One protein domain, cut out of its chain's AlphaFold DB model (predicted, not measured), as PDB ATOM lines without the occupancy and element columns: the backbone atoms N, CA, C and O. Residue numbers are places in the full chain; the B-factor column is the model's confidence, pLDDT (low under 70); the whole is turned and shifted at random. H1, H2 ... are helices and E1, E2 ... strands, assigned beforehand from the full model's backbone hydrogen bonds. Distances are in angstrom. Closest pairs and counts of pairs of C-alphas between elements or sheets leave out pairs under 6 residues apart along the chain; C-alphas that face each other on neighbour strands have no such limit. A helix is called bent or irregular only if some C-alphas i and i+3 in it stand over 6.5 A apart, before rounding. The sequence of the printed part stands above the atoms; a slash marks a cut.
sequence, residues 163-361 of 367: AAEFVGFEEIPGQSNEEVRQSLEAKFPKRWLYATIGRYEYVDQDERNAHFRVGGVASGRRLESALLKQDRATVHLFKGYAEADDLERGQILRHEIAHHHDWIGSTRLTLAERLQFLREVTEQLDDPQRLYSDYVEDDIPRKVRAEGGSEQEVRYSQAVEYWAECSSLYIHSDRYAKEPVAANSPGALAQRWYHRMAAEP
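Overview. This is residues 163 to 361 of the 367 residues of the protein "Twin-arginine translocation signal domain-containing protein" of Candidatus Parcubacteria bacterium (UniProt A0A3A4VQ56). A small parallel sheet of three strands has H1 and H6 over one face, and H6 packs on H9, the long helix of a second, helical part made by H7, H8, H9 and H10. Between E2 and E3 the chain loops away with H3 and H4, and residues 209 to 224 stick out. The printed part has 199 residues, with ten named helices and three strands in the order E1 H1 H2 E2 H3 H4 E3 H5 H6 H7 H8 H9 H10; the sheet's order is E1 E2 E3. It is mostly helix and compact, with a radius of gyration of the C-alphas of 16.9 A and spans of 42 by 42 by 33 A.

Along the chain. E1 is residues 165 to 167, from C-alpha 165 at (208.806, 178.332, 184.406). H1 is 177 to 185, H2 190 to 194, and E2 197 to 202, 14.2 A long. H3 is 205 to 218, 19.5 A, H4 224 to 227, E3 233 to 237, and H5 239 to 243. H6, 246 to 260, is 21.7 A long; H7, 271 to 285, 21.2 A; H8, 294 to 306, 17.0 A; H9, 311 to 330, 27.8 A. H10, 346 to 358, 17.9 A, ends at (206.814, 173.280, 202.714). H3 and H8 are only just irregular: C-alphas 207 and 210 are 6.6 A apart, 297 and 300 6.7 A.

Arrangement. E1 and E2 are parallel, with N 165 and O 198 at 2.9 A; E2 and E3 are parallel, with N 201 and O 235 at 2.9 A. E1, H1 H2, E2 is a strand-helix-strand unit, helices between parallel neighbours, with a left-handed crossover; that of E2, H3 H4, E3 is right-handed. H1 and H6 are on the same face, two layers, at heights of 9.9 and 9.2 A over the sheet. H2 only grazes the sheet. H6 touches H5 with residues 248 to 252, the closest C-alphas being Tyr 241 and Arg 249, 5.4 A. The hub H9 touches H6 at a steep tilt of 50 degrees, opposite ways, closest at C-alphas His 255 and Ala 324, 4.7 A. H8 and H9 form a hairpin, Pro 301 to Val 314 at 5.4 A between C-alphas. H9 is about perpendicular to H7, 89 degrees, and to H10, 79 degrees. H10 touches H2, the C-alphas of Trp 192 and Ala 358 being 4.9 A apart. Not every O i to N i+4 pair is within hydrogen-bond range in H3, 6 of 10, H6, 10 of 11, and H8, 7 of 9; H4 is too short for one.

Size, cuts and confidence. The C-alphas of Val 214 and Pro 340, the two farthest apart, are 47.1 A apart. The printed part has no cut, and its long link is H9 to H10. Mean pLDDT of the printed part is 80.0, under 70 for instance at residues 204 to 231 and 332 to 340.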
ATOM      1  N   ALA A 163     213.127 176.013 191.016       87.44
ATOM      2  CA  ALA A 163     212.636 177.051 190.106       87.44
ATOM      3  C   ALA A 163     211.549 176.508 189.181       87.44
ATOM      4  O   ALA A 163     211.679 175.378 188.716       87.44
ATOM      5  N   ALA A 164     210.505 177.283 188.897       89.50
ATOM      6  CA  ALA A 164     209.475 176.954 187.911       89.50
ATOM      7  C   ALA A 164     209.504 177.937 186.733       89.50
ATOM      8  O   ALA A 164     209.932 179.080 186.880       89.50
ATOM      9  N   GLU A 165     209.042 177.481 185.572       91.75
ATOM     10  CA  GLU A 165     208.806 178.332 184.406       91.75
ATOM     11  C   GLU A 165     207.524 179.158 184.611       91.75
ATOM     12  O   GLU A 165     206.546 178.647 185.151       91.75
ATOM     13  N   PHE A 166     207.514 180.416 184.170       91.69
ATOM     14  CA  PHE A 166     206.330 181.281 184.150       91.69
ATOM     15  C   PHE A 166     206.062 181.689 182.705       91.69
ATOM     16  O   PHE A 166     206.964 182.209 182.049       91.69
ATOM     17  N   VAL A 167     204.861 181.403 182.202       90.00
ATOM     18  CA  VAL A 167     204.511 181.573 180.784       90.00
ATOM     19  C   VAL A 167     203.130 182.207 180.640       90.00
ATOM     20  O   VAL A 167     202.218 181.894 181.403       90.00
ATOM     21  N   GLY A 168     202.969 183.071 179.635       86.50
ATOM     22  CA  GLY A 168     201.673 183.619 179.216       86.50
ATOM     23  C   GLY A 168     201.181 184.823 180.021       86.50
ATOM     24  O   GLY A 168     200.271 185.507 179.577       86.50
ATOM     25  N   PHE A 169     201.782 185.159 181.167       87.44
ATOM     26  CA  PHE A 169     201.290 186.278 181.989       87.44
ATOM     27  C   PHE A 169     201.485 187.654 181.345       87.44
ATOM     28  O   PHE A 169     200.803 188.599 181.722       87.44
ATOM     29  N   GLU A 170     202.376 187.757 180.358       89.06
ATOM     30  CA  GLU A 170     202.589 188.967 179.547       89.06
ATOM     31  C   GLU A 170     201.370 189.335 178.683       89.06
ATOM     32  O   GLU A 170     201.275 190.459 178.194       89.06
ATOM     33  N   GLU A 171     200.423 188.409 178.504       86.69
ATOM     34  CA  GLU A 171     199.150 188.665 177.822       86.69
ATOM     35  C   GLU A 171     198.182 189.496 178.681       86.69
ATOM     36  O   GLU A 171     197.223 190.069 178.158       86.69
ATOM     37  N   ILE A 172     198.433 189.601 179.989       84.06
ATOM     38  CA  ILE A 172     197.642 190.417 180.909       84.06
ATOM     39  C   ILE A 172     198.232 191.837 180.924       84.06
ATOM     40  O   ILE A 172     199.401 192.012 181.285       84.06
ATOM     41  N   PRO A 173     197.460 192.882 180.564       85.06
ATOM     42  CA  PRO A 173     197.975 194.247 180.521       85.06
ATOM     43  C   PRO A 173     198.602 194.685 181.850       85.06
ATOM     44  O   PRO A 173     197.945 194.695 182.888       85.06
ATOM     45  N   GLY A 174     199.872 195.097 181.793       85.38
ATOM     46  CA  GLY A 174     200.611 195.586 182.961       85.38
ATOM     47  C   GLY A 174     201.149 194.492 183.884       85.38
ATOM     48  O   GLY A 174     201.498 194.803 185.018       85.38
ATOM     49  N   GLN A 175     201.210 193.242 183.424       87.25
ATOM     50  CA  GLN A 175     201.763 192.129 184.183       87.25
ATOM     51  C   GLN A 175     202.832 191.400 183.366       87.25
ATOM     52  O   GLN A 175     202.692 191.183 182.166       87.25
ATOM     53  N   SER A 176     203.917 191.015 184.024       91.00
ATOM     54  CA  SER A 176     204.980 190.193 183.451       91.00
ATOM     55  C   SER A 176     205.131 188.877 184.207       91.00
ATOM     56  O   SER A 176     204.789 188.760 185.389       91.00
ATOM     57  N   ASN A 177     205.713 187.881 183.537       91.81
ATOM     58  CA  ASN A 177     206.071 186.598 184.151       91.81
ATOM     59  C   ASN A 177     206.932 186.793 185.416       91.81
ATOM     60  O   ASN A 177     206.745 186.112 186.425       91.81
ATOM     61  N   GLU A 178     207.857 187.754 185.369       93.88
ATOM     62  CA  GLU A 178     208.769 188.063 186.467       93.88
ATOM     63  C   GLU A 178     208.058 188.715 187.660       93.88
ATOM     64  O   GLU A 178     208.310 188.330 188.801       93.88
ATOM     65  N   GLU A 179     207.127 189.642 187.427       90.38
ATOM     66  CA  GLU A 179     206.341 190.267 188.503       90.38
ATOM     67  C   GLU A 179     205.457 189.249 189.231       90.38
ATOM     68  O   GLU A 179     205.383 189.256 190.463       90.38
ATOM     69  N   VAL A 180     204.826 188.325 188.497       88.75
ATOM     70  CA  VAL A 180     204.036 187.237 189.100       88.75
ATOM     71  C   VAL A 180     204.925 186.335 189.947       88.75
ATOM     72  O   VAL A 180     204.585 186.034 191.096       88.75
ATOM     73  N   ARG A 181     206.090 185.943 189.418       92.25
ATOM     74  CA  ARG A 181     207.069 185.131 190.145       92.25
ATOM     75  C   ARG A 181     207.509 185.810 191.441       92.25
ATOM     76  O   ARG A 181     207.458 185.183 192.498       92.25
ATOM     77  N   GLN A 182     207.898 187.083 191.383       90.88
ATOM     78  CA  GLN A 182     208.316 187.852 192.559       90.88
ATOM     79  C   GLN A 182     207.186 187.980 193.590       90.88
ATOM     80  O   GLN A 182     207.424 187.809 194.786       90.88
ATOM     81  N   SER A 183     205.950 188.218 193.141       86.00
ATOM     82  CA  SER A 183     204.771 188.303 194.014       86.00
ATOM     83  C   SER A 183     204.501 186.992 194.762       86.00
ATOM     84  O   SER A 183     204.185 187.014 195.955       86.00
ATOM     85  N   LEU A 184     204.665 185.844 194.097       87.62
ATOM     86  CA  LEU A 184     204.540 184.532 194.734       87.62
ATOM     87  C   LEU A 184     205.698 184.256 195.702       87.62
ATOM     88  O   LEU A 184     205.450 183.872 196.844       87.62
ATOM     89  N   GLU A 185     206.948 184.482 195.288       89.44
ATOM     90  CA  GLU A 185     208.132 184.250 196.134       89.44
ATOM     91  C   GLU A 185     208.164 185.145 197.381       89.44
ATOM     92  O   GLU A 185     208.733 184.754 198.397       89.44
ATOM     93  N   ALA A 186     207.527 186.318 197.337       85.62
ATOM     94  CA  ALA A 186     207.376 187.189 198.500       85.62
ATOM     95  C   ALA A 186     206.377 186.651 199.543       85.62
ATOM     96  O   ALA A 186     206.414 187.069 200.701       85.62
ATOM     97  N   LYS A 187     205.461 185.758 199.143       81.62
ATOM     98  CA  LYS A 187     204.355 185.270 199.986       81.62
ATOM     99  C   LYS A 187     204.540 183.831 200.453       81.62
ATOM    100  O   LYS A 187     204.021 183.482 201.514       81.62
ATOM    101  N   PHE A 188     205.249 183.014 199.675       84.06
ATOM    102  CA  PHE A 188     205.360 181.577 199.897       84.06
ATOM    103  C   PHE A 188     206.812 181.087 199.914       84.06
ATOM    104  O   PHE A 188     207.628 181.518 199.097       84.06
ATOM    105  N   PRO A 189     207.127 180.078 200.742       85.44
ATOM    106  CA  PRO A 189     208.379 179.353 200.678       85.44
ATOM    107  C   PRO A 189     208.582 178.744 199.292       85.44
ATOM    108  O   PRO A 189     207.688 178.100 198.736       85.44
ATOM    109  N   LYS A 190     209.807 178.840 198.768       88.19
ATOM    110  CA  LYS A 190     210.174 178.287 197.451       88.19
ATOM    111  C   LYS A 190     209.783 176.822 197.275       88.19
ATOM    112  O   LYS A 190     209.424 176.408 196.182       88.19
ATOM    113  N   ARG A 191     209.828 176.022 198.339       87.38
ATOM    114  CA  ARG A 191     209.438 174.604 198.290       87.38
ATOM    115  C   ARG A 191     207.948 174.408 198.064       87.38
ATOM    116  O   ARG A 191     207.583 173.538 197.283       87.38
ATOM    117  N   TRP A 192     207.109 175.235 198.680       87.62
ATOM    118  CA  TRP A 192     205.682 175.245 198.375       87.62
ATOM    119  C   TRP A 192     205.459 175.581 196.898       87.62
ATOM    120  O   TRP A 192     204.743 174.877 196.199       87.62
ATOM    121  N   LEU A 193     206.160 176.583 196.370       88.38
ATOM    122  CA  LEU A 193     205.973 176.984 194.977       88.38
ATOM    123  C   LEU A 193     206.573 176.015 193.956       88.38
ATOM    124  O   LEU A 193     206.025 175.891 192.868       88.38
ATOM    125  N   TYR A 194     207.700 175.363 194.253       88.06
ATOM    126  CA  TYR A 194     208.544 174.748 193.218       88.06
ATOM    127  C   TYR A 194     208.872 173.271 193.446       88.06
ATOM    128  O   TYR A 194     209.292 172.603 192.501       88.06
ATOM    129  N   ALA A 195     208.669 172.721 194.651       83.38
ATOM    130  CA  ALA A 195     209.010 171.316 194.909       83.38
ATOM    131  C   ALA A 195     208.094 170.343 194.147       83.38
ATOM    132  O   ALA A 195     208.509 169.235 193.806       83.38
ATOM    133  N   THR A 196     206.858 170.744 193.859       84.62
ATOM    134  CA  THR A 196     205.908 169.928 193.087       84.62
ATOM    135  C   THR A 196     205.532 170.573 191.760       84.62
ATOM    136  O   THR A 196     205.237 169.856 190.812       84.62
ATOM    137  N   ILE A 197     205.587 171.897 191.639       86.94
ATOM    138  CA  ILE A 197     205.172 172.614 190.429       86.94
ATOM    139  C   ILE A 197     206.413 173.011 189.626       86.94
ATOM    140  O   ILE A 197     207.393 173.514 190.175       86.94
ATOM    141  N   GLY A 198     206.398 172.726 188.325       87.81
ATOM    142  CA  GLY A 198     207.462 173.057 187.375       87.81
ATOM    143  C   GLY A 198     207.139 174.202 186.444       87.81
ATOM    144  O   GLY A 198     208.063 174.779 185.875       87.81
ATOM    145  N   ARG A 199     205.859 174.542 186.309       88.19
ATOM    146  CA  ARG A 199     205.405 175.596 185.416       88.19
ATOM    147  C   ARG A 199     204.132 176.244 185.943       88.19
ATOM    148  O   ARG A 199     203.229 175.548 186.402       88.19
ATOM    149  N   TYR A 200     204.072 177.559 185.829       86.88
ATOM    150  CA  TYR A 200     202.887 178.383 186.002       86.88
ATOM    151  C   TYR A 200     202.551 178.979 184.644       86.88
ATOM    152  O   TYR A 200     203.407 179.580 183.995       86.88
ATOM    153  N   GLU A 201     201.326 178.770 184.192       87.00
ATOM    154  CA  GLU A 201     200.913 179.153 182.853       87.00
ATOM    155  C   GLU A 201     199.566 179.865 182.903       87.00
ATOM    156  O   GLU A 201     198.573 179.284 183.348       87.00
ATOM    157  N   TYR A 202     199.532 181.104 182.424       83.75
ATOM    158  CA  TYR A 202     198.280 181.761 182.077       83.75
ATOM    159  C   TYR A 202     197.800 181.245 180.716       83.75
ATOM    160  O   TYR A 202     198.591 181.143 179.780       83.75
ATOM    161  N   VAL A 203     196.526 180.865 180.629       77.25
ATOM    162  CA  VAL A 203     195.909 180.352 179.403       77.25
ATOM    163  C   VAL A 203     194.516 180.942 179.238       77.25
ATOM    164  O   VAL A 203     193.676 180.798 180.130       77.25
ATOM    165  N   ASP A 204     194.221 181.521 178.073       66.12
ATOM    166  CA  ASP A 204     192.851 181.918 177.755       66.12
ATOM    167  C   ASP A 204     191.951 180.673 177.592       66.12
ATOM    168  O   ASP A 204     192.273 179.694 176.907       66.12
ATOM    169  N   GLN A 205     190.812 180.678 178.282       55.19
ATOM    170  CA  GLN A 205     189.922 179.524 178.414       55.19
ATOM    171  C   GLN A 205     189.262 179.152 177.073       55.19
ATOM    172  O   GLN A 205     188.995 177.969 176.816       55.19
ATOM    173  N   ASP A 206     189.057 180.139 176.197       53.97
ATOM    174  CA  ASP A 206     188.424 179.961 174.889       53.97
ATOM    175  C   ASP A 206     189.326 179.207 173.896       53.97
ATOM    176  O   ASP A 206     188.841 178.351 173.149       53.97
ATOM    177  N   GLU A 207     190.647 179.407 173.950       49.53
ATOM    178  CA  GLU A 207     191.605 178.698 173.089       49.53
ATOM    179  C   GLU A 207     191.760 177.216 173.481       49.53
ATOM    180  O   GLU A 207     191.994 176.344 172.637       49.53
ATOM    181  N   ARG A 208     191.572 176.882 174.766       51.41
ATOM    182  CA  ARG A 208     191.784 175.518 175.284       51.41
ATOM    183  C   ARG A 208     190.557 174.610 175.268       51.41
ATOM    184  O   ARG A 208     190.737 173.389 175.205       51.41
ATOM    185  N   ASN A 209     189.331 175.138 175.291       46.22
ATOM    186  CA  ASN A 209     188.110 174.314 175.280       46.22
ATOM    187  C   ASN A 209     188.021 173.382 174.051       46.22
ATOM    188  O   ASN A 209     187.524 172.255 174.160       46.22
ATOM    189  N   ALA A 210     188.574 173.795 172.905       41.69
ATOM    190  CA  ALA A 210     188.661 172.965 171.702       41.69
ATOM    191  C   ALA A 210     189.600 171.753 171.879       41.69
ATOM    192  O   ALA A 210     189.288 170.647 171.437       41.69
ATOM    193  N   HIS A 211     190.722 171.931 172.579       38.16
ATOM    194  CA  HIS A 211     191.735 170.891 172.776       38.16
ATOM    195  C   HIS A 211     191.425 169.960 173.963       38.16
ATOM    196  O   HIS A 211     191.699 168.759 173.903       38.16
ATOM    197  N   PHE A 212     190.788 170.468 175.023       40.06
ATOM    198  CA  PHE A 212     190.446 169.681 176.215       40.06
ATOM    199  C   PHE A 212     189.230 168.770 176.039       40.06
ATOM    200  O   PHE A 212     189.205 167.697 176.642       40.06
ATOM    201  N   ARG A 213     188.258 169.110 175.179       34.53
ATOM    202  CA  ARG A 213     187.154 168.185 174.849       34.53
ATOM    203  C   ARG A 213     187.646 166.900 174.181       34.53
ATOM    204  O   ARG A 213     187.087 165.836 174.423       34.53
ATOM    205  N   VAL A 214     188.719 166.980 173.395       31.45
ATOM    206  CA  VAL A 214     189.336 165.814 172.746       31.45
ATOM    207  C   VAL A 214     190.274 165.080 173.718       31.45
ATOM    208  O   VAL A 214     190.255 163.853 173.789       31.45
ATOM    209  N   GLY A 215     191.028 165.812 174.549       26.45
ATOM    210  CA  GLY A 215     191.932 165.238 175.554       26.45
ATOM    211  C   GLY A 215     191.242 164.608 176.773       26.45
ATOM    212  O   GLY A 215     191.726 163.609 177.293       26.45
ATOM    213  N   GLY A 216     190.102 165.131 177.227       28.00
ATOM    214  CA  GLY A 216     189.339 164.594 178.364       28.00
ATOM    215  C   GLY A 216     188.591 163.294 178.053       28.00
ATOM    216  O   GLY A 216     188.355 162.496 178.954       28.00
ATOM    217  N   VAL A 217     188.278 163.057 176.774       31.11
ATOM    218  CA  VAL A 217     187.652 161.817 176.282       31.11
ATOM    219  C   VAL A 217     188.707 160.770 175.892       31.11
ATOM    220  O   VAL A 217     188.447 159.573 175.997       31.11
ATOM    221  N   ALA A 218     189.915 161.195 175.496       30.50
ATOM    222  CA  ALA A 218     191.007 160.299 175.099       30.50
ATOM    223  C   ALA A 218     192.023 159.975 176.215       30.50
ATOM    224  O   ALA A 218     192.667 158.929 176.152       30.50
ATOM    225  N   SER A 219     192.181 160.820 177.243       31.09
ATOM    226  CA  SER A 219     193.093 160.542 178.362       31.09
ATOM    227  C   SER A 219     192.369 159.783 179.469       31.09
ATOM    228  O   SER A 219     191.420 160.265 180.089       31.09
ATOM    229  N   GLY A 220     192.851 158.575 179.756       31.89
ATOM    230  CA  GLY A 220     192.461 157.757 180.900       31.89
ATOM    231  C   GLY A 220     192.945 158.361 182.219       31.89
ATOM    232  O   GLY A 220     193.626 157.691 183.000       31.89
ATOM    233  N   ARG A 221     192.553 159.613 182.501       37.75
ATOM    234  CA  ARG A 221     192.921 160.432 183.668       37.75
ATOM    235  C   ARG A 221     192.646 159.769 185.017       37.75
ATOM    236  O   ARG A 221     193.159 160.242 186.023       37.75
ATOM    237  N   ARG A 222     191.893 158.666 185.064       42.28
ATOM    238  CA  ARG A 222     191.648 157.888 186.288       42.28
ATOM    239  C   ARG A 222     192.758 156.874 186.617       42.28
ATOM    240  O   ARG A 222     192.883 156.511 187.778       42.28
ATOM    241  N   LEU A 223     193.571 156.427 185.651       34.59
ATOM    242  CA  LEU A 223     194.641 155.436 185.890       34.59
ATOM    243  C   LEU A 223     196.051 155.936 185.552       34.59
ATOM    244  O   LEU A 223     197.004 155.542 186.219       34.59
ATOM    245  N   GLU A 224     196.205 156.836 184.578       33.97
ATOM    246  CA  GLU A 224     197.513 157.446 184.275       33.97
ATOM    247  C   GLU A 224     197.997 158.363 185.403       33.97
ATOM    248  O   GLU A 224     199.179 158.363 185.740       33.97
ATOM    249  N   SER A 225     197.076 159.063 186.069       36.97
ATOM    250  CA  SER A 225     197.357 159.848 187.277       36.97
ATOM    251  C   SER A 225     197.815 158.988 188.464       36.97
ATOM    252  O   SER A 225     198.578 159.476 189.295       36.97
ATOM    253  N   ALA A 226     197.410 157.712 188.519       38.06
ATOM    254  CA  ALA A 226     197.805 156.759 189.559       38.06
ATOM    255  C   ALA A 226     199.196 156.139 189.315       38.06
ATOM    256  O   ALA A 226     199.794 155.575 190.232       38.06
ATOM    257  N   LEU A 227     199.710 156.210 188.080       39.06
ATOM    258  CA  LEU A 227     200.919 155.491 187.662       39.06
ATOM    259  C   LEU A 227     202.070 156.404 187.212       39.06
ATOM    260  O   LEU A 227     203.232 156.015 187.353       39.06
ATOM    261  N   LEU A 228     201.787 157.604 186.695       39.94
ATOM    262  CA  LEU A 228     202.768 158.469 186.029       39.94
ATOM    263  C   LEU A 228     202.391 159.963 186.136       39.94
ATOM    264  O   LEU A 228     202.291 160.644 185.117       39.94
ATOM    265  N   LYS A 229     202.201 160.529 187.337       48.78
ATOM    266  CA  LYS A 229     202.334 161.995 187.434       48.78
ATOM    267  C   LYS A 229     203.811 162.338 187.222       48.78
ATOM    268  O   LYS A 229     204.675 161.783 187.898       48.78
ATOM    269  N   GLN A 230     204.076 163.188 186.228       52.09
ATOM    270  CA  GLN A 230     205.376 163.813 185.995       52.09
ATOM    271  C   GLN A 230     205.873 164.429 187.311       52.09
ATOM    272  O   GLN A 230     205.068 164.967 188.071       52.09
ATOM    273  N   ASP A 231     207.182 164.366 187.570       59.78
ATOM    274  CA  ASP A 231     207.793 164.839 188.824       59.78
ATOM    275  C   ASP A 231     207.535 166.332 189.105       59.78
ATOM    276  O   ASP A 231     207.747 166.788 190.236       59.78
ATOM    277  N   ARG A 232     207.057 167.078 188.095       72.44
ATOM    278  CA  ARG A 232     206.655 168.478 188.192       72.44
ATOM    279  C   ARG A 232     205.323 168.741 187.482       72.44
ATOM    280  O   ARG A 232     205.157 168.393 186.317       72.44
ATOM    281  N   ALA A 233     204.386 169.361 188.192       81.25
ATOM    282  CA  ALA A 233     203.069 169.737 187.694       81.25
ATOM    283  C   ALA A 233     203.071 171.113 187.004       81.25
ATOM    284  O   ALA A 233     203.949 171.937 187.266       81.25
ATOM    285  N   THR A 234     202.060 171.367 186.174       82.50
ATOM    286  CA  THR A 234     201.778 172.694 185.613       82.50
ATOM    287  C   THR A 234     200.508 173.251 186.238       82.50
ATOM    288  O   THR A 234     199.472 172.589 186.168       82.50
ATOM    289  N   VAL A 235     200.600 174.450 186.815       83.25
ATOM    290  CA  VAL A 235     199.453 175.244 187.277       83.25
ATOM    291  C   VAL A 235     198.921 176.035 186.091       83.25
ATOM    292  O   VAL A 235     199.689 176.742 185.438       83.25
ATOM    293  N   HIS A 236     197.623 175.921 185.822       80.88
ATOM    294  CA  HIS A 236     196.957 176.693 184.778       80.88
ATOM    295  C   HIS A 236     196.064 177.754 185.405       80.88
ATOM    296  O   HIS A 236     195.249 177.435 186.263       80.88
ATOM    297  N   LEU A 237     196.202 178.993 184.949       78.44
ATOM    298  CA  LEU A 237     195.372 180.115 185.372       78.44
ATOM    299  C   LEU A 237     194.591 180.619 184.171       78.44
ATOM    300  O   LEU A 237     195.153 180.791 183.094       78.44
ATOM    301  N   PHE A 238     193.296 180.827 184.361       77.94
ATOM    302  CA  PHE A 238     192.369 181.156 183.282       77.94
ATOM    303  C   PHE A 238     192.015 182.641 183.273       77.94
ATOM    304  O   PHE A 238     192.368 183.373 184.192       77.94
ATOM    305  N   LYS A 239     191.249 183.070 182.268       62.16
ATOM    306  CA  LYS A 239     190.805 184.458 182.056       62.16
ATOM    307  C   LYS A 239     190.247 185.169 183.299       62.16
ATOM    308  O   LYS A 239     190.533 186.345 183.494       62.16
ATOM    309  N   GLY A 240     189.550 184.454 184.188       68.75
ATOM    310  CA  GLY A 240     189.081 185.010 185.468       68.75
ATOM    311  C   GLY A 240     190.201 185.587 186.346       68.75
ATOM    312  O   GLY A 240     189.972 186.527 187.092       68.75
ATOM    313  N   TYR A 241     191.438 185.104 186.204       71.50
ATOM    314  CA  TYR A 241     192.617 185.688 186.844       71.50
ATOM    315  C   TYR A 241     192.978 187.069 186.267       71.50
ATOM    316  O   TYR A 241     193.357 187.970 187.009       71.50
ATOM    317  N   ALA A 242     192.854 187.270 184.954       71.31
ATOM    318  CA  ALA A 242     193.167 188.551 184.324       71.31
ATOM    319  C   ALA A 242     192.151 189.642 184.698       71.31
ATOM    320  O   ALA A 242     192.533 190.802 184.855       71.31
ATOM    321  N   GLU A 243     190.884 189.265 184.869       77.69
ATOM    322  CA  GLU A 243     189.776 190.173 185.201       77.69
ATOM    323  C   GLU A 243     189.650 190.460 186.708       77.69
ATOM    324  O   GLU A 243     189.082 191.483 187.086       77.69
ATOM    325  N   ALA A 244     190.205 189.584 187.549       77.12
ATOM    326  CA  ALA A 244     190.225 189.714 189.001       77.12
ATOM    327  C   ALA A 244     191.102 190.879 189.487       77.12
ATOM    328  O   ALA A 244     192.121 191.220 188.872       77.12
ATOM    329  N   ASP A 245     190.741 191.449 190.638       82.81
ATOM    330  CA  ASP A 245     191.610 192.393 191.342       82.81
ATOM    331  C   ASP A 245     192.833 191.694 191.980       82.81
ATOM    332  O   ASP A 245     192.972 190.468 191.958       82.81
ATOM    333  N   ASP A 246     193.768 192.457 192.553       76.88
ATOM    334  CA  ASP A 246     194.997 191.888 193.127       76.88
ATOM    335  C   ASP A 246     194.749 190.929 194.306       76.88
ATOM    336  O   ASP A 246     195.533 189.995 194.534       76.88
ATOM    337  N   LEU A 247     193.678 191.149 195.075       75.19
ATOM    338  CA  LEU A 247     193.319 190.298 196.204       75.19
ATOM    339  C   LEU A 247     192.748 188.968 195.700       75.19
ATOM    340  O   LEU A 247     193.205 187.903 196.134       75.19
ATOM    341  N   GLU A 248     191.808 189.039 194.761       78.06
ATOM    342  CA  GLU A 248     191.157 187.906 194.104       78.06
ATOM    343  C   GLU A 248     192.161 187.063 193.309       78.06
ATOM    344  O   GLU A 248     192.219 185.846 193.477       78.06
ATOM    345  N   ARG A 249     193.059 187.692 192.541       79.81
ATOM    346  CA  ARG A 249     194.185 187.009 191.871       79.81
ATOM    347  C   ARG A 249     195.017 186.199 192.850       79.81
ATOM    348  O   ARG A 249     195.387 185.057 192.576       79.81
ATOM    349  N   GLY A 250     195.304 186.783 194.013       77.88
ATOM    350  CA  GLY A 250     196.015 186.100 195.083       77.88
ATOM    351  C   GLY A 250     195.266 184.872 195.601       77.88
ATOM    352  O   GLY A 250     195.908 183.860 195.877       77.88
ATOM    353  N   GLN A 251     193.942 184.955 195.751       79.31
ATOM    354  CA  GLN A 251     193.098 183.834 196.183       79.31
ATOM    355  C   GLN A 251     193.059 182.722 195.130       79.31
ATOM    356  O   GLN A 251     193.339 181.574 195.465       79.31
ATOM    357  N   ILE A 252     192.825 183.069 193.861       82.19
ATOM    358  CA  ILE A 252     192.816 182.124 192.735       82.19
ATOM    359  C   ILE A 252     194.148 181.373 192.661       82.19
ATOM    360  O   ILE A 252     194.176 180.148 192.621       82.19
ATOM    361  N   LEU A 253     195.276 182.088 192.726       82.50
ATOM    362  CA  LEU A 253     196.600 181.462 192.711       82.50
ATOM    363  C   LEU A 253     196.779 180.444 193.838       82.50
ATOM    364  O   LEU A 253     197.303 179.355 193.608       82.50
ATOM    365  N   ARG A 254     196.364 180.789 195.061       84.62
ATOM    366  CA  ARG A 254     196.477 179.883 196.211       84.62
ATOM    367  C   ARG A 254     195.611 178.645 196.050       84.62
ATOM    368  O   ARG A 254     196.088 177.552 196.350       84.62
ATOM    369  N   HIS A 255     194.385 178.832 195.573       87.94
ATOM    370  CA  HIS A 255     193.442 177.758 195.281       87.94
ATOM    371  C   HIS A 255     194.038 176.761 194.289       87.94
ATOM    372  O   HIS A 255     194.167 175.575 194.583       87.94
ATOM    373  N   GLU A 256     194.525 177.261 193.154       85.44
ATOM    374  CA  GLU A 256     195.094 176.411 192.110       85.44
ATOM    375  C   GLU A 256     196.391 175.728 192.559       85.44
ATOM    376  O   GLU A 256     196.588 174.539 192.315       85.44
ATOM    377  N   ILE A 257     197.269 176.426 193.290       87.81
ATOM    378  CA  ILE A 257     198.476 175.815 193.870       87.81
ATOM    379  C   ILE A 257     198.105 174.678 194.835       87.81
ATOM    380  O   ILE A 257     198.768 173.636 194.838       87.81
ATOM    381  N   ALA A 258     197.049 174.841 195.632       89.62
ATOM    382  CA  ALA A 258     196.619 173.839 196.601       89.62
ATOM    383  C   ALA A 258     196.169 172.525 195.945       89.62
ATOM    384  O   ALA A 258     196.498 171.460 196.473       89.62
ATOM    385  N   HIS A 259     195.542 172.572 194.764       87.25
ATOM    386  CA  HIS A 259     195.209 171.377 193.965       87.25
ATOM    387  C   HIS A 259     196.439 170.564 193.544       87.25
ATOM    388  O   HIS A 259     196.363 169.355 193.316       87.25
ATOM    389  N   HIS A 260     197.611 171.195 193.457       88.31
ATOM    390  CA  HIS A 260     198.870 170.495 193.190       88.31
ATOM    391  C   HIS A 260     199.549 169.963 194.455       88.31
ATOM    392  O   HIS A 260     200.416 169.092 194.358       88.31
ATOM    393  N   HIS A 261     199.110 170.425 195.623       89.25
ATOM    394  CA  HIS A 261     199.553 169.998 196.948       89.25
ATOM    395  C   HIS A 261     198.479 169.193 197.680       89.25
ATOM    396  O   HIS A 261     198.337 169.286 198.893       89.25
ATOM    397  N   ASP A 262     197.725 168.381 196.946       88.44
ATOM    398  CA  ASP A 262     196.759 167.444 197.508       88.44
ATOM    399  C   ASP A 262     197.351 166.022 197.623       88.44
ATOM    400  O   ASP A 262     198.527 165.751 197.329       88.44
ATOM    401  N   TRP A 263     196.517 165.071 198.038       92.38
ATOM    402  CA  TRP A 263     196.874 163.658 198.176       92.38
ATOM    403  C   TRP A 263     197.228 162.960 196.845       92.38
ATOM    404  O   TRP A 263     197.818 161.874 196.857       92.38
ATOM    405  N   ILE A 264     196.922 163.557 195.687       85.88
ATOM    406  CA  ILE A 264     197.302 163.034 194.366       85.88
ATOM    407  C   ILE A 264     198.578 163.711 193.848       85.88
ATOM    408  O   ILE A 264     199.458 163.047 193.296       85.88
ATOM    409  N   GLY A 265     198.654 165.034 193.959       77.44
ATOM    410  CA  GLY A 265     199.654 165.916 193.376       77.44
ATOM    411  C   GLY A 265     200.950 165.999 194.165       77.44
ATOM    412  O   GLY A 265     202.012 165.985 193.543       77.44
ATOM    413  N   SER A 266     200.893 166.005 195.499       81.81
ATOM    414  CA  SER A 266     202.078 166.286 196.312       81.81
ATOM    415  C   SER A 266     203.123 165.175 196.228       81.81
ATOM    416  O   SER A 266     202.968 164.088 196.788       81.81
ATOM    417  N   THR A 267     204.256 165.450 195.583       83.31
ATOM    418  CA  THR A 267     205.381 164.506 195.441       83.31
ATOM    419  C   THR A 267     206.160 164.271 196.742       83.31
ATOM    420  O   THR A 267     207.032 163.400 196.779       83.31
ATOM    421  N   ARG A 268     205.830 165.014 197.806       87.62
ATOM    422  CA  ARG A 268     206.519 164.991 199.106       87.62
ATOM    423  C   ARG A 268     205.857 164.117 200.161       87.62
ATOM    424  O   ARG A 268     206.523 163.703 201.110       87.62
ATOM    425  N   LEU A 269     204.562 163.854 200.010       91.88
ATOM    426  CA  LEU A 269     203.812 163.017 200.937       91.88
ATOM    427  C   LEU A 269     204.018 161.534 200.616       91.88
ATOM    428  O   LEU A 269     203.924 161.130 199.449       91.88
ATOM    429  N   THR A 270     204.240 160.723 201.652       93.88
ATOM    430  CA  THR A 270     204.159 159.263 201.548       93.88
ATOM    431  C   THR A 270     202.723 158.841 201.238       93.88
ATOM    432  O   THR A 270     201.769 159.582 201.460       93.88
ATOM    433  N   LEU A 271     202.525 157.625 200.742       94.50
ATOM    434  CA  LEU A 271     201.198 157.104 200.444       94.50
ATOM    435  C   LEU A 271     200.337 156.971 201.706       94.50
ATOM    436  O   LEU A 271     199.151 157.281 201.657       94.50
ATOM    437  N   ALA A 272     200.937 156.615 202.845       95.62
ATOM    438  CA  ALA A 272     200.250 156.635 204.135       95.62
ATOM    439  C   ALA A 272     199.777 158.053 204.509       95.62
ATOM    440  O   ALA A 272     198.614 158.234 204.867       95.62
ATOM    441  N   GLU A 273     200.641 159.060 204.344       95.81
ATOM    442  CA  GLU A 273     200.299 160.466 204.593       95.81
ATOM    443  C   GLU A 273     199.201 160.961 203.650       95.81
ATOM    444  O   GLU A 273     198.271 161.613 204.097       95.81
ATOM    445  N   ARG A 274     199.257 160.619 202.359       95.81
ATOM    446  CA  ARG A 274     198.231 161.000 201.374       95.81
ATOM    447  C   ARG A 274     196.857 160.416 201.717       95.81
ATOM    448  O   ARG A 274     195.851 161.108 201.597       95.81
ATOM    449  N   LEU A 275     196.809 159.150 202.145       96.44
ATOM    450  CA  LEU A 275     195.568 158.493 202.570       96.44
ATOM    451  C   LEU A 275     195.004 159.156 203.834       96.44
ATOM    452  O   LEU A 275     193.811 159.447 203.898       96.44
ATOM    453  N   GLN A 276     195.863 159.422 204.821       96.75
ATOM    454  CA  GLN A 276     195.476 160.145 206.030       96.75
ATOM    455  C   GLN A 276     194.975 161.554 205.699       96.75
ATOM    456  O   GLN A 276     193.948 161.972 206.218       96.75
ATOM    457  N   PHE A 277     195.655 162.258 204.799       97.00
ATOM    458  CA  PHE A 277     195.307 163.614 204.406       97.00
ATOM    459  C   PHE A 277     193.907 163.699 203.791       97.00
ATOM    460  O   PHE A 277     193.085 164.484 204.257       97.00
ATOM    461  N   LEU A 278     193.601 162.846 202.806       97.38
ATOM    462  CA  LEU A 278     192.263 162.777 202.208       97.38
ATOM    463  C   LEU A 278     191.188 162.528 203.271       97.38
ATOM    464  O   LEU A 278     190.150 163.193 203.282       97.38
ATOM    465  N   ARG A 279     191.443 161.588 204.185       97.50
ATOM    466  CA  ARG A 279     190.519 161.299 205.279       97.50
ATOM    467  C   ARG A 279     190.303 162.519 206.172       97.50
ATOM    468  O   ARG A 279     189.159 162.907 206.356       97.50
ATOM    469  N   GLU A 280     191.368 163.146 206.665       96.81
ATOM    470  CA  GLU A 280     191.275 164.303 207.566       96.81
ATOM    471  C   GLU A 280     190.557 165.497 206.921       96.81
ATOM    472  O   GLU A 280     189.733 166.136 207.568       96.81
ATOM    473  N   VAL A 281     190.828 165.783 205.642       97.19
ATOM    474  CA  VAL A 281     190.123 166.835 204.885       97.19
ATOM    475  C   VAL A 281     188.632 166.549 204.821       97.19
ATOM    476  O   VAL A 281     187.816 167.444 205.017       97.19
ATOM    477  N   THR A 282     188.273 165.296 204.574       97.62
ATOM    478  CA  THR A 282     186.875 164.903 204.418       97.62
ATOM    479  C   THR A 282     186.144 164.857 205.757       97.62
ATOM    480  O   THR A 282     185.015 165.319 205.842       97.62
ATOM    481  N   GLU A 283     186.786 164.357 206.816       96.31
ATOM    482  CA  GLU A 283     186.236 164.403 208.175       96.31
ATOM    483  C   GLU A 283     186.031 165.860 208.623       96.31
ATOM    484  O   GLU A 283     184.991 166.178 209.191       96.31
ATOM    485  N   GLN A 284     186.953 166.771 208.285       95.12
ATOM    486  CA  GLN A 284     186.769 168.202 208.538       95.12
ATOM    487  C   GLN A 284     185.641 168.806 207.689       95.12
ATOM    488  O   GLN A 284     184.938 169.683 208.175       95.12
ATOM    489  N   LEU A 285     185.444 168.356 206.446       95.50
ATOM    490  CA  LEU A 285     184.316 168.763 205.598       95.50
ATOM    491  C   LEU A 285     182.961 168.262 206.143       95.50
ATOM    492  O   LEU A 285     181.921 168.810 205.795       95.50
ATOM    493  N   ASP A 286     182.937 167.224 206.978       94.75
ATOM    494  CA  ASP A 286     181.734 166.781 207.701       94.75
ATOM    495  C   ASP A 286     181.518 167.535 209.027       94.75
ATOM    496  O   ASP A 286     180.446 167.440 209.629       94.75
ATOM    497  N   ASP A 287     182.510 168.301 209.492       94.31
ATOM    498  CA  ASP A 287     182.450 168.977 210.785       94.31
ATOM    499  C   ASP A 287     181.464 170.174 210.762       94.31
ATOM    500  O   ASP A 287     181.442 170.961 209.806       94.31
ATOM    501  N   PRO A 288     180.638 170.376 211.807       91.75
ATOM    502  CA  PRO A 288     179.770 171.551 211.912       91.75
ATOM    503  C   PRO A 288     180.515 172.896 211.962       91.75
ATOM    504  O   PRO A 288     179.943 173.921 211.604       91.75
ATOM    505  N   GLN A 289     181.769 172.905 212.420       88.69
ATOM    506  CA  GLN A 289     182.655 174.072 212.505       88.69
ATOM    507  C   GLN A 289     183.601 174.188 211.300       88.69
ATOM    508  O   GLN A 289     184.614 174.893 211.361       88.69
ATOM    509  N   ARG A 290     183.307 173.477 210.207       92.75
ATOM    510  CA  ARG A 290     184.075 173.555 208.963       92.75
ATOM    511  C   ARG A 290     184.053 174.948 208.338       92.75
ATOM    512  O   ARG A 290     183.232 175.800 208.676       92.75
ATOM    513  N   LEU A 291     184.927 175.148 207.357       91.44
ATOM    514  CA  LEU A 291     184.848 176.306 206.476       91.44
ATOM    515  C   LEU A 291     183.634 176.150 205.548       91.44
ATOM    516  O   LEU A 291     183.580 175.226 204.746       91.44
ATOM    517  N   TYR A 292     182.656 177.041 205.639       93.25
ATOM    518  CA  TYR A 292     181.542 177.037 204.696       93.25
ATOM    519  C   TYR A 292     181.912 177.846 203.444       93.25
ATOM    520  O   TYR A 292     182.383 178.977 203.565       93.25
ATOM    521  N   SER A 293     181.702 177.269 202.260       92.38
ATOM    522  CA  SER A 293     181.932 177.911 200.959       92.38
ATOM    523  C   SER A 293     180.796 177.525 200.014       92.38
ATOM    524  O   SER A 293     180.632 176.340 199.721       92.38
ATOM    525  N   ASP A 294     180.026 178.503 199.523       93.38
ATOM    526  CA  ASP A 294     178.920 178.264 198.576       93.38
ATOM    527  C   ASP A 294     179.401 177.503 197.331       93.38
ATOM    528  O   ASP A 294     178.696 176.656 196.783       93.38
ATOM    529  N   TYR A 295     180.649 177.736 196.916       89.81
ATOM    530  CA  TYR A 295     181.255 177.013 195.807       89.81
ATOM    531  C   TYR A 295     181.335 175.500 196.083       89.81
ATOM    532  O   TYR A 295     180.913 174.679 195.265       89.81
ATOM    533  N   VAL A 296     181.822 175.111 197.265       93.88
ATOM    534  CA  VAL A 296     181.947 173.699 197.672       93.88
ATOM    535  C   VAL A 296     180.581 173.073 197.959       93.88
ATOM    536  O   VAL A 296     180.365 171.895 197.669       93.88
ATOM    537  N   GLU A 297     179.661 173.836 198.539       95.94
ATOM    538  CA  GLU A 297     178.385 173.328 199.051       95.94
ATOM    539  C   GLU A 297     177.304 173.253 197.963       95.94
ATOM    540  O   GLU A 297     176.560 172.272 197.919       95.94
ATOM    541  N   ASP A 298     177.275 174.207 197.025       95.56
ATOM    542  CA  ASP A 298     176.218 174.321 196.015       95.56
ATOM    543  C   ASP A 298     176.727 174.118 194.581       95.56
ATOM    544  O   ASP A 298     176.167 173.315 193.818       95.56
ATOM    545  N   ASP A 299     177.804 174.804 194.189       92.31
ATOM    546  CA  ASP A 299     178.259 174.803 192.794       92.31
ATOM    547  C   ASP A 299     178.864 173.468 192.372       92.31
ATOM    548  O   ASP A 299     178.518 172.942 191.304       92.31
ATOM    549  N   ILE A 300     179.727 172.890 193.208       93.31
ATOM    550  CA  ILE A 300     180.364 171.602 192.927       93.31
ATOM    551  C   ILE A 300     179.332 170.476 192.805       93.31
ATOM    552  O   ILE A 300     179.333 169.800 191.767       93.31
ATOM    553  N   PRO A 301     178.402 170.273 193.760       96.12
ATOM    554  CA  PRO A 301     177.365 169.261 193.601       96.12
ATOM    555  C   PRO A 301     176.495 169.484 192.366       96.12
ATOM    556  O   PRO A 301     176.207 168.529 191.642       96.12
ATOM    557  N   ARG A 302     176.106 170.733 192.080       95.00
ATOM    558  CA  ARG A 302     175.320 171.067 190.886       95.00
ATOM    559  C   ARG A 302     176.060 170.694 189.601       95.00
ATOM    560  O   ARG A 302     175.469 170.049 188.735       95.00
ATOM    561  N   LYS A 303     177.340 171.060 189.488       89.06
ATOM    562  CA  LYS A 303     178.183 170.768 188.320       89.06
ATOM    563  C   LYS A 303     178.355 169.265 188.111       89.06
ATOM    564  O   LYS A 303     178.072 168.764 187.028       89.06
ATOM    565  N   VAL A 304     178.765 168.539 189.150       87.12
ATOM    566  CA  VAL A 304     179.033 167.096 189.051       87.12
ATOM    567  C   VAL A 304     177.757 166.323 188.703       87.12
ATOM    568  O   VAL A 304     177.786 165.454 187.833       87.12
ATOM    569  N   ARG A 305     176.612 166.672 189.306       93.38
ATOM    570  CA  ARG A 305     175.321 166.044 188.978       93.38
ATOM    571  C   ARG A 305     174.864 166.363 187.553       93.38
ATOM    572  O   ARG A 305     174.349 165.477 186.878       93.38
ATOM    573  N   ALA A 306     175.084 167.589 187.068       90.44
ATOM    574  CA  ALA A 306     174.773 167.962 185.685       90.44
ATOM    575  C   ALA A 306     175.590 167.158 184.654       90.44
ATOM    576  O   ALA A 306     175.115 166.910 183.548       90.44
ATOM    577  N   GLU A 307     176.788 166.704 185.028       90.88
ATOM    578  CA  GLU A 307     177.649 165.828 184.222       90.88
ATOM    579  C   GLU A 307     177.327 164.326 184.395       90.88
ATOM    580  O   GLU A 307     177.991 163.476 183.799       90.88
ATOM    581  N   GLY A 308     176.297 163.978 185.179       91.75
ATOM    582  CA  GLY A 308     175.891 162.595 185.451       91.75
ATOM    583  C   GLY A 308     176.741 161.881 186.507       91.75
ATOM    584  O   GLY A 308     176.749 160.650 186.551       91.75
ATOM    585  N   GLY A 309     177.475 162.630 187.333       90.44
ATOM    586  CA  GLY A 309     178.296 162.087 188.411       90.44
ATOM    587  C   GLY A 309     177.476 161.530 189.579       90.44
ATOM    588  O   GLY A 309     176.382 161.999 189.891       90.44
ATOM    589  N   SER A 310     178.032 160.515 190.236       93.81
ATOM    590  CA  SER A 310     177.471 159.885 191.440       93.81
ATOM    591  C   SER A 310     177.673 160.733 192.704       93.81
ATOM    592  O   SER A 310     178.574 161.565 192.758       93.81
ATOM    593  N   GLU A 311     176.917 160.468 193.777       96.38
ATOM    594  CA  GLU A 311     177.119 161.157 195.071       96.38
ATOM    595  C   GLU A 311     178.522 160.919 195.663       96.38
ATOM    596  O   GLU A 311     179.087 161.797 196.307       96.38
ATOM    597  N   GLN A 312     179.137 159.765 195.386       95.06
ATOM    598  CA  GLN A 312     180.532 159.511 195.765       95.06
ATOM    599  C   GLN A 312     181.514 160.412 194.996       95.06
ATOM    600  O   GLN A 312     182.513 160.860 195.561       95.06
ATOM    601  N   GLU A 313     181.242 160.691 193.716       93.19
ATOM    602  CA  GLU A 313     182.024 161.640 192.913       93.19
ATOM    603  C   GLU A 313     181.783 163.080 193.367       93.19
ATOM    604  O   GLU A 313     182.755 163.816 193.511       93.19
ATOM    605  N   VAL A 314     180.535 163.451 193.686       94.56
ATOM    606  CA  VAL A 314     180.207 164.749 194.302       94.56
ATOM    607  C   VAL A 314     181.036 164.937 195.568       94.56
ATOM    608  O   VAL A 314     181.785 165.906 195.667       94.56
ATOM    609  N   ARG A 315     180.976 163.984 196.503       96.81
ATOM    610  CA  ARG A 315     181.674 164.089 197.788       96.81
ATOM    611  C   ARG A 315     183.190 164.168 197.623       96.81
ATOM    612  O   ARG A 315     183.844 164.934 198.326       96.81
ATOM    613  N   TYR A 316     183.757 163.394 196.697       95.44
ATOM    614  CA  TYR A 316     185.188 163.455 196.404       95.44
ATOM    615  C   TYR A 316     185.588 164.819 195.828       95.44
ATOM    616  O   TYR A 316     186.570 165.404 196.279       95.44
ATOM    617  N   SER A 317     184.815 165.355 194.878       94.12
ATOM    618  CA  SER A 317     185.042 166.694 194.323       94.12
ATOM    619  C   SER A 317     184.912 167.787 195.383       94.12
ATOM    620  O   SER A 317     185.745 168.687 195.412       94.12
ATOM    621  N   GLN A 318     183.942 167.682 196.295       96.44
ATOM    622  CA  GLN A 318     183.835 168.608 197.421       96.44
ATOM    623  C   GLN A 318     185.075 168.555 198.313       96.44
ATOM    624  O   GLN A 318     185.579 169.603 198.681       96.44
ATOM    625  N   ALA A 319     185.611 167.370 198.627       97.56
ATOM    626  CA  ALA A 319     186.829 167.259 199.433       97.56
ATOM    627  C   ALA A 319     188.043 167.917 198.750       97.56
ATOM    628  O   ALA A 319     188.821 168.601 199.416       97.56
ATOM    629  N   VAL A 320     188.200 167.727 197.433       95.06
ATOM    630  CA  VAL A 320     189.277 168.350 196.638       95.06
ATOM    631  C   VAL A 320     189.186 169.877 196.704       95.06
ATOM    632  O   VAL A 320     190.160 170.541 197.047       95.06
ATOM    633  N   GLU A 321     188.008 170.435 196.430       92.81
ATOM    634  CA  GLU A 321     187.806 171.888 196.408       92.81
ATOM    635  C   GLU A 321     187.821 172.491 197.815       92.81
ATOM    636  O   GLU A 321     188.403 173.549 198.023       92.81
ATOM    637  N   TYR A 322     187.299 171.784 198.817       95.81
ATOM    638  CA  TYR A 322     187.362 172.197 200.217       95.81
ATOM    639  C   TYR A 322     188.801 172.369 200.713       95.81
ATOM    640  O   TYR A 322     189.104 173.324 201.432       95.81
ATOM    641  N   TRP A 323     189.709 171.470 200.319       95.50
ATOM    642  CA  TRP A 323     191.133 171.626 200.613       95.50
ATOM    643  C   TRP A 323     191.711 172.902 199.987       95.50
ATOM    644  O   TRP A 323     192.457 173.634 200.651       95.50
ATOM    645  N   ALA A 324     191.364 173.177 198.731       90.81
ATOM    646  CA  ALA A 324     191.839 174.354 198.021       90.81
ATOM    647  C   ALA A 324     191.290 175.658 198.628       90.81
ATOM    648  O   ALA A 324     192.068 176.581 198.873       90.81
ATOM    649  N   GLU A 325     190.018 175.680 199.031       90.62
ATOM    650  CA  GLU A 325     189.389 176.789 199.762       90.62
ATOM    651  C   GLU A 325     190.058 177.033 201.122       90.62
ATOM    652  O   GLU A 325     190.449 178.159 201.445       90.62
ATOM    653  N   CYS A 326     190.272 175.969 201.912       91.06
ATOM    654  CA  CYS A 326     190.998 176.064 203.180       91.06
ATOM    655  C   CYS A 326     192.392 176.657 202.956       91.06
ATOM    656  O   CYS A 326     192.823 177.553 203.679       91.06
ATOM    657  N   SER A 327     193.098 176.182 201.936       89.19
ATOM    658  CA  SER A 327     194.430 176.673 201.596       89.19
ATOM    659  C   SER A 327     194.410 178.135 201.153       89.19
ATOM    660  O   SER A 327     195.252 178.915 201.591       89.19
ATOM    661  N   SER A 328     193.432 178.537 200.342       85.94
ATOM    662  CA  SER A 328     193.273 179.913 199.870       85.94
ATOM    663  C   SER A 328     193.023 180.899 201.010       85.94
ATOM    664  O   SER A 328     193.611 181.988 201.027       85.94
ATOM    665  N   LEU A 329     192.208 180.501 201.988       83.94
ATOM    666  CA  LEU A 329     191.883 181.329 203.144       83.94
ATOM    667  C   LEU A 329     193.042 181.400 204.144       83.94
ATOM    668  O   LEU A 329     193.425 182.472 204.620       83.94
ATOM    669  N   TYR A 330     193.612 180.246 204.470       80.31
ATOM    670  CA  TYR A 330     194.524 180.124 205.595       80.31
ATOM    671  C   TYR A 330     195.987 180.270 205.173       80.31
ATOM    672  O   TYR A 330     196.745 180.978 205.819       80.31
ATOM    673  N   ILE A 331     196.406 179.732 204.033       78.25
ATOM    674  CA  ILE A 331     197.805 179.769 203.595       78.25
ATOM    675  C   ILE A 331     198.052 181.041 202.772       78.25
ATOM    676  O   ILE A 331     198.247 180.982 201.567       78.25
ATOM    677  N   HIS A 332     198.027 182.219 203.398       68.56
ATOM    678  CA  HIS A 332     198.210 183.504 202.696       68.56
ATOM    679  C   HIS A 332     199.555 184.197 202.977       68.56
ATOM    680  O   HIS A 332     199.875 185.186 202.315       68.56
ATOM    681  N   SER A 333     200.337 183.715 203.952       57.62
ATOM    682  CA  SER A 333     201.679 184.233 204.254       57.62
ATOM    683  C   SER A 333     202.471 183.327 205.205       57.62
ATOM    684  O   SER A 333     201.897 182.571 205.993       57.62
ATOM    685  N   ASP A 334     203.795 183.508 205.244       58.50
ATOM    686  CA  ASP A 334     204.687 182.943 206.274       58.50
ATOM    687  C   ASP A 334     204.282 183.304 207.714       58.50
ATOM    688  O   ASP A 334     204.677 182.623 208.665       58.50
ATOM    689  N   ARG A 335     203.496 184.374 207.904       52.09
ATOM    690  CA  ARG A 335     202.972 184.776 209.214       52.09
ATOM    691  C   ARG A 335     201.896 183.811 209.705       52.09
ATOM    692  O   ARG A 335     201.940 183.412 210.865       52.09
ATOM    693  N   TYR A 336     201.004 183.364 208.823       59.91
ATOM    694  CA  TYR A 336     199.993 182.364 209.167       59.91
ATOM    695  C   TYR A 336     200.622 181.029 209.584       59.91
ATOM    696  O   TYR A 336     200.136 180.325 210.463       59.91
ATOM    697  N   ALA A 337     201.781 180.706 209.015       56.38
ATOM    698  CA  ALA A 337     202.554 179.528 209.382       56.38
ATOM    699  C   ALA A 337     203.055 179.557 210.849       56.38
ATOM    700  O   ALA A 337     203.443 178.517 211.377       56.38
ATOM    701  N   LYS A 338     203.056 180.726 211.509       63.53
ATOM    702  CA  LYS A 338     203.646 180.940 212.843       63.53
ATOM    703  C   LYS A 338     202.624 181.234 213.943       63.53
ATOM    704  O   LYS A 338     202.976 181.137 215.116       63.53
ATOM    705  N   GLU A 339     201.392 181.602 213.598       65.81
ATOM    706  CA  GLU A 339     200.356 181.906 214.588       65.81
ATOM    707  C   GLU A 339     199.654 180.613 215.058       65.81
ATOM    708  O   GLU A 339     199.380 179.726 214.243       65.81
ATOM    709  N   PRO A 340     199.396 180.454 216.371       66.62
ATOM    710  CA  PRO A 340     198.716 179.277 216.894       66.62
ATOM    711  C   PRO A 340     197.255 179.259 216.435       66.62
ATOM    712  O   PRO A 340     196.497 180.189 216.705       66.62
ATOM    713  N   VAL A 341     196.857 178.176 215.771       76.00
ATOM    714  CA  VAL A 341     195.476 177.943 215.335       76.00
ATOM    715  C   VAL A 341     194.820 176.915 216.261       76.00
ATOM    716  O   VAL A 341     195.484 176.010 216.769       76.00
ATOM    717  N   ALA A 342     193.514 177.039 216.510       76.62
ATOM    718  CA  ALA A 342     192.777 176.081 217.334       76.62
ATOM    719  C   ALA A 342     192.907 174.654 216.769       76.62
ATOM    720  O   ALA A 342     192.682 174.443 215.576       76.62
ATOM    721  N   ALA A 343     193.234 173.685 217.635       69.69
ATOM    722  CA  ALA A 343     193.731 172.352 217.268       69.69
ATOM    723  C   ALA A 343     192.807 171.501 216.368       69.69
ATOM    724  O   ALA A 343     193.288 170.553 215.758       69.69
ATOM    725  N   ASN A 344     191.528 171.869 216.222       76.75
ATOM    726  CA  ASN A 344     190.525 171.167 215.408       76.75
ATOM    727  C   ASN A 344     189.816 172.093 214.404       76.75
ATOM    728  O   ASN A 344     188.654 171.896 214.069       76.75
ATOM    729  N   SER A 345     190.486 173.161 213.976       84.88
ATOM    730  CA  SER A 345     189.943 174.075 212.971       84.88
ATOM    731  C   SER A 345     190.410 173.699 211.558       84.88
ATOM    732  O   SER A 345     191.510 173.148 211.403       84.88
ATOM    733  N   PRO A 346     189.665 174.099 210.509       85.94
ATOM    734  CA  PRO A 346     190.135 174.017 209.124       85.94
ATOM    735  C   PRO A 346     191.512 174.672 208.938       85.94
ATOM    736  O   PRO A 346     192.370 174.172 208.210       85.94
ATOM    737  N   GLY A 347     191.763 175.749 209.683       86.44
ATOM    738  CA  GLY A 347     193.041 176.438 209.688       86.44
ATOM    739  C   GLY A 347     194.201 175.616 210.258       86.44
ATOM    740  O   GLY A 347     195.304 175.700 209.721       86.44
ATOM    741  N   ALA A 348     193.975 174.803 211.295       87.56
ATOM    742  CA  ALA A 348     194.997 173.910 211.849       87.56
ATOM    743  C   ALA A 348     195.289 172.722 210.920       87.56
ATOM    744  O   ALA A 348     196.445 172.313 210.788       87.56
ATOM    745  N   LEU A 349     194.261 172.199 210.242       91.00
ATOM    746  CA  LEU A 349     194.422 171.204 209.180       91.00
ATOM    747  C   LEU A 349     195.292 171.764 208.041       91.00
ATOM    748  O   LEU A 349     196.305 171.155 207.690       91.00
ATOM    749  N   ALA A 350     194.940 172.946 207.522       90.25
ATOM    750  CA  ALA A 350     195.694 173.633 206.475       90.25
ATOM    751  C   ALA A 350     197.147 173.885 206.889       90.25
ATOM    752  O   ALA A 350     198.071 173.531 206.159       90.25
ATOM    753  N   GLN A 351     197.361 174.419 208.094       88.94
ATOM    754  CA  GLN A 351     198.692 174.716 208.616       88.94
ATOM    755  C   GLN A 351     199.555 173.449 208.750       88.94
ATOM    756  O   GLN A 351     200.719 173.456 208.344       88.94
ATOM    757  N   ARG A 352     198.998 172.344 209.266       90.62
ATOM    758  CA  ARG A 352     199.717 171.068 209.426       90.62
ATOM    759  C   ARG A 352     200.221 170.528 208.088       90.62
ATOM    760  O   ARG A 352     201.405 170.212 207.959       90.62
ATOM    761  N   TRP A 353     199.337 170.433 207.097       93.19
ATOM    762  CA  TRP A 353     199.683 169.871 205.792       93.19
ATOM    763  C   TRP A 353     200.575 170.805 204.975       93.19
ATOM    764  O   TRP A 353     201.542 170.343 204.366       93.19
ATOM    765  N   TYR A 354     200.341 172.116 205.058       90.31
ATOM    766  CA  TYR A 354     201.238 173.124 204.501       90.31
ATOM    767  C   TYR A 354     202.662 172.972 205.029       90.31
ATOM    768  O   TYR A 354     203.590 172.809 204.241       90.31
ATOM    769  N   HIS A 355     202.848 172.940 206.353       88.56
ATOM    770  CA  HIS A 355     204.172 172.773 206.958       88.56
ATOM    771  C   HIS A 355     204.834 171.471 206.532       88.56
ATOM    772  O   HIS A 355     206.015 171.466 206.187       88.56
ATOM    773  N   ARG A 356     204.074 170.372 206.489       91.25
ATOM    774  CA  ARG A 356     204.596 169.076 206.043       91.25
ATOM    775  C   ARG A 356     205.138 169.131 204.610       91.25
ATOM    776  O   ARG A 356     206.160 168.500 204.332       91.25
ATOM    777  N   MET A 357     204.477 169.865 203.717       90.00
ATOM    778  CA  MET A 357     204.861 169.985 202.305       90.00
ATOM    779  C   MET A 357     205.876 171.105 202.041       90.00
ATOM    780  O   MET A 357     206.679 170.999 201.115       90.00
ATOM    781  N   ALA A 358     205.894 172.156 202.855       87.62
ATOM    782  CA  ALA A 358     206.814 173.280 202.714       87.62
ATOM    783  C   ALA A 358     208.164 173.049 203.421       87.62
ATOM    784  O   ALA A 358     209.150 173.685 203.050       87.62
ATOM    785  N   ALA A 359     208.242 172.128 204.390       84.12
ATOM    786  CA  ALA A 359     209.426 171.915 205.225       84.12
ATOM    787  C   ALA A 359     210.716 171.623 204.440       84.12
ATOM    788  O   ALA A 359     210.710 171.012 203.368       84.12
ATOM    789  N   GLU A 360     211.855 172.006 205.007       76.56
ATOM    790  CA  GLU A 360     213.163 171.525 204.560       76.56
ATOM    791  C   GLU A 360     213.347 170.033 204.893       76.56
ATOM    792  O   GLU A 360     212.729 169.551 205.846       76.56
ATOM    793  N   PRO A 361     214.154 169.269 204.132       67.56
ATOM    794  CA  PRO A 361     214.404 167.871 204.405       67.56
ATOM    795  C   PRO A 361     215.239 167.819 205.684       67.56
ATOM    796  O   PRO A 361     216.184 168.589 205.856       67.56
TER     797      PRO A 361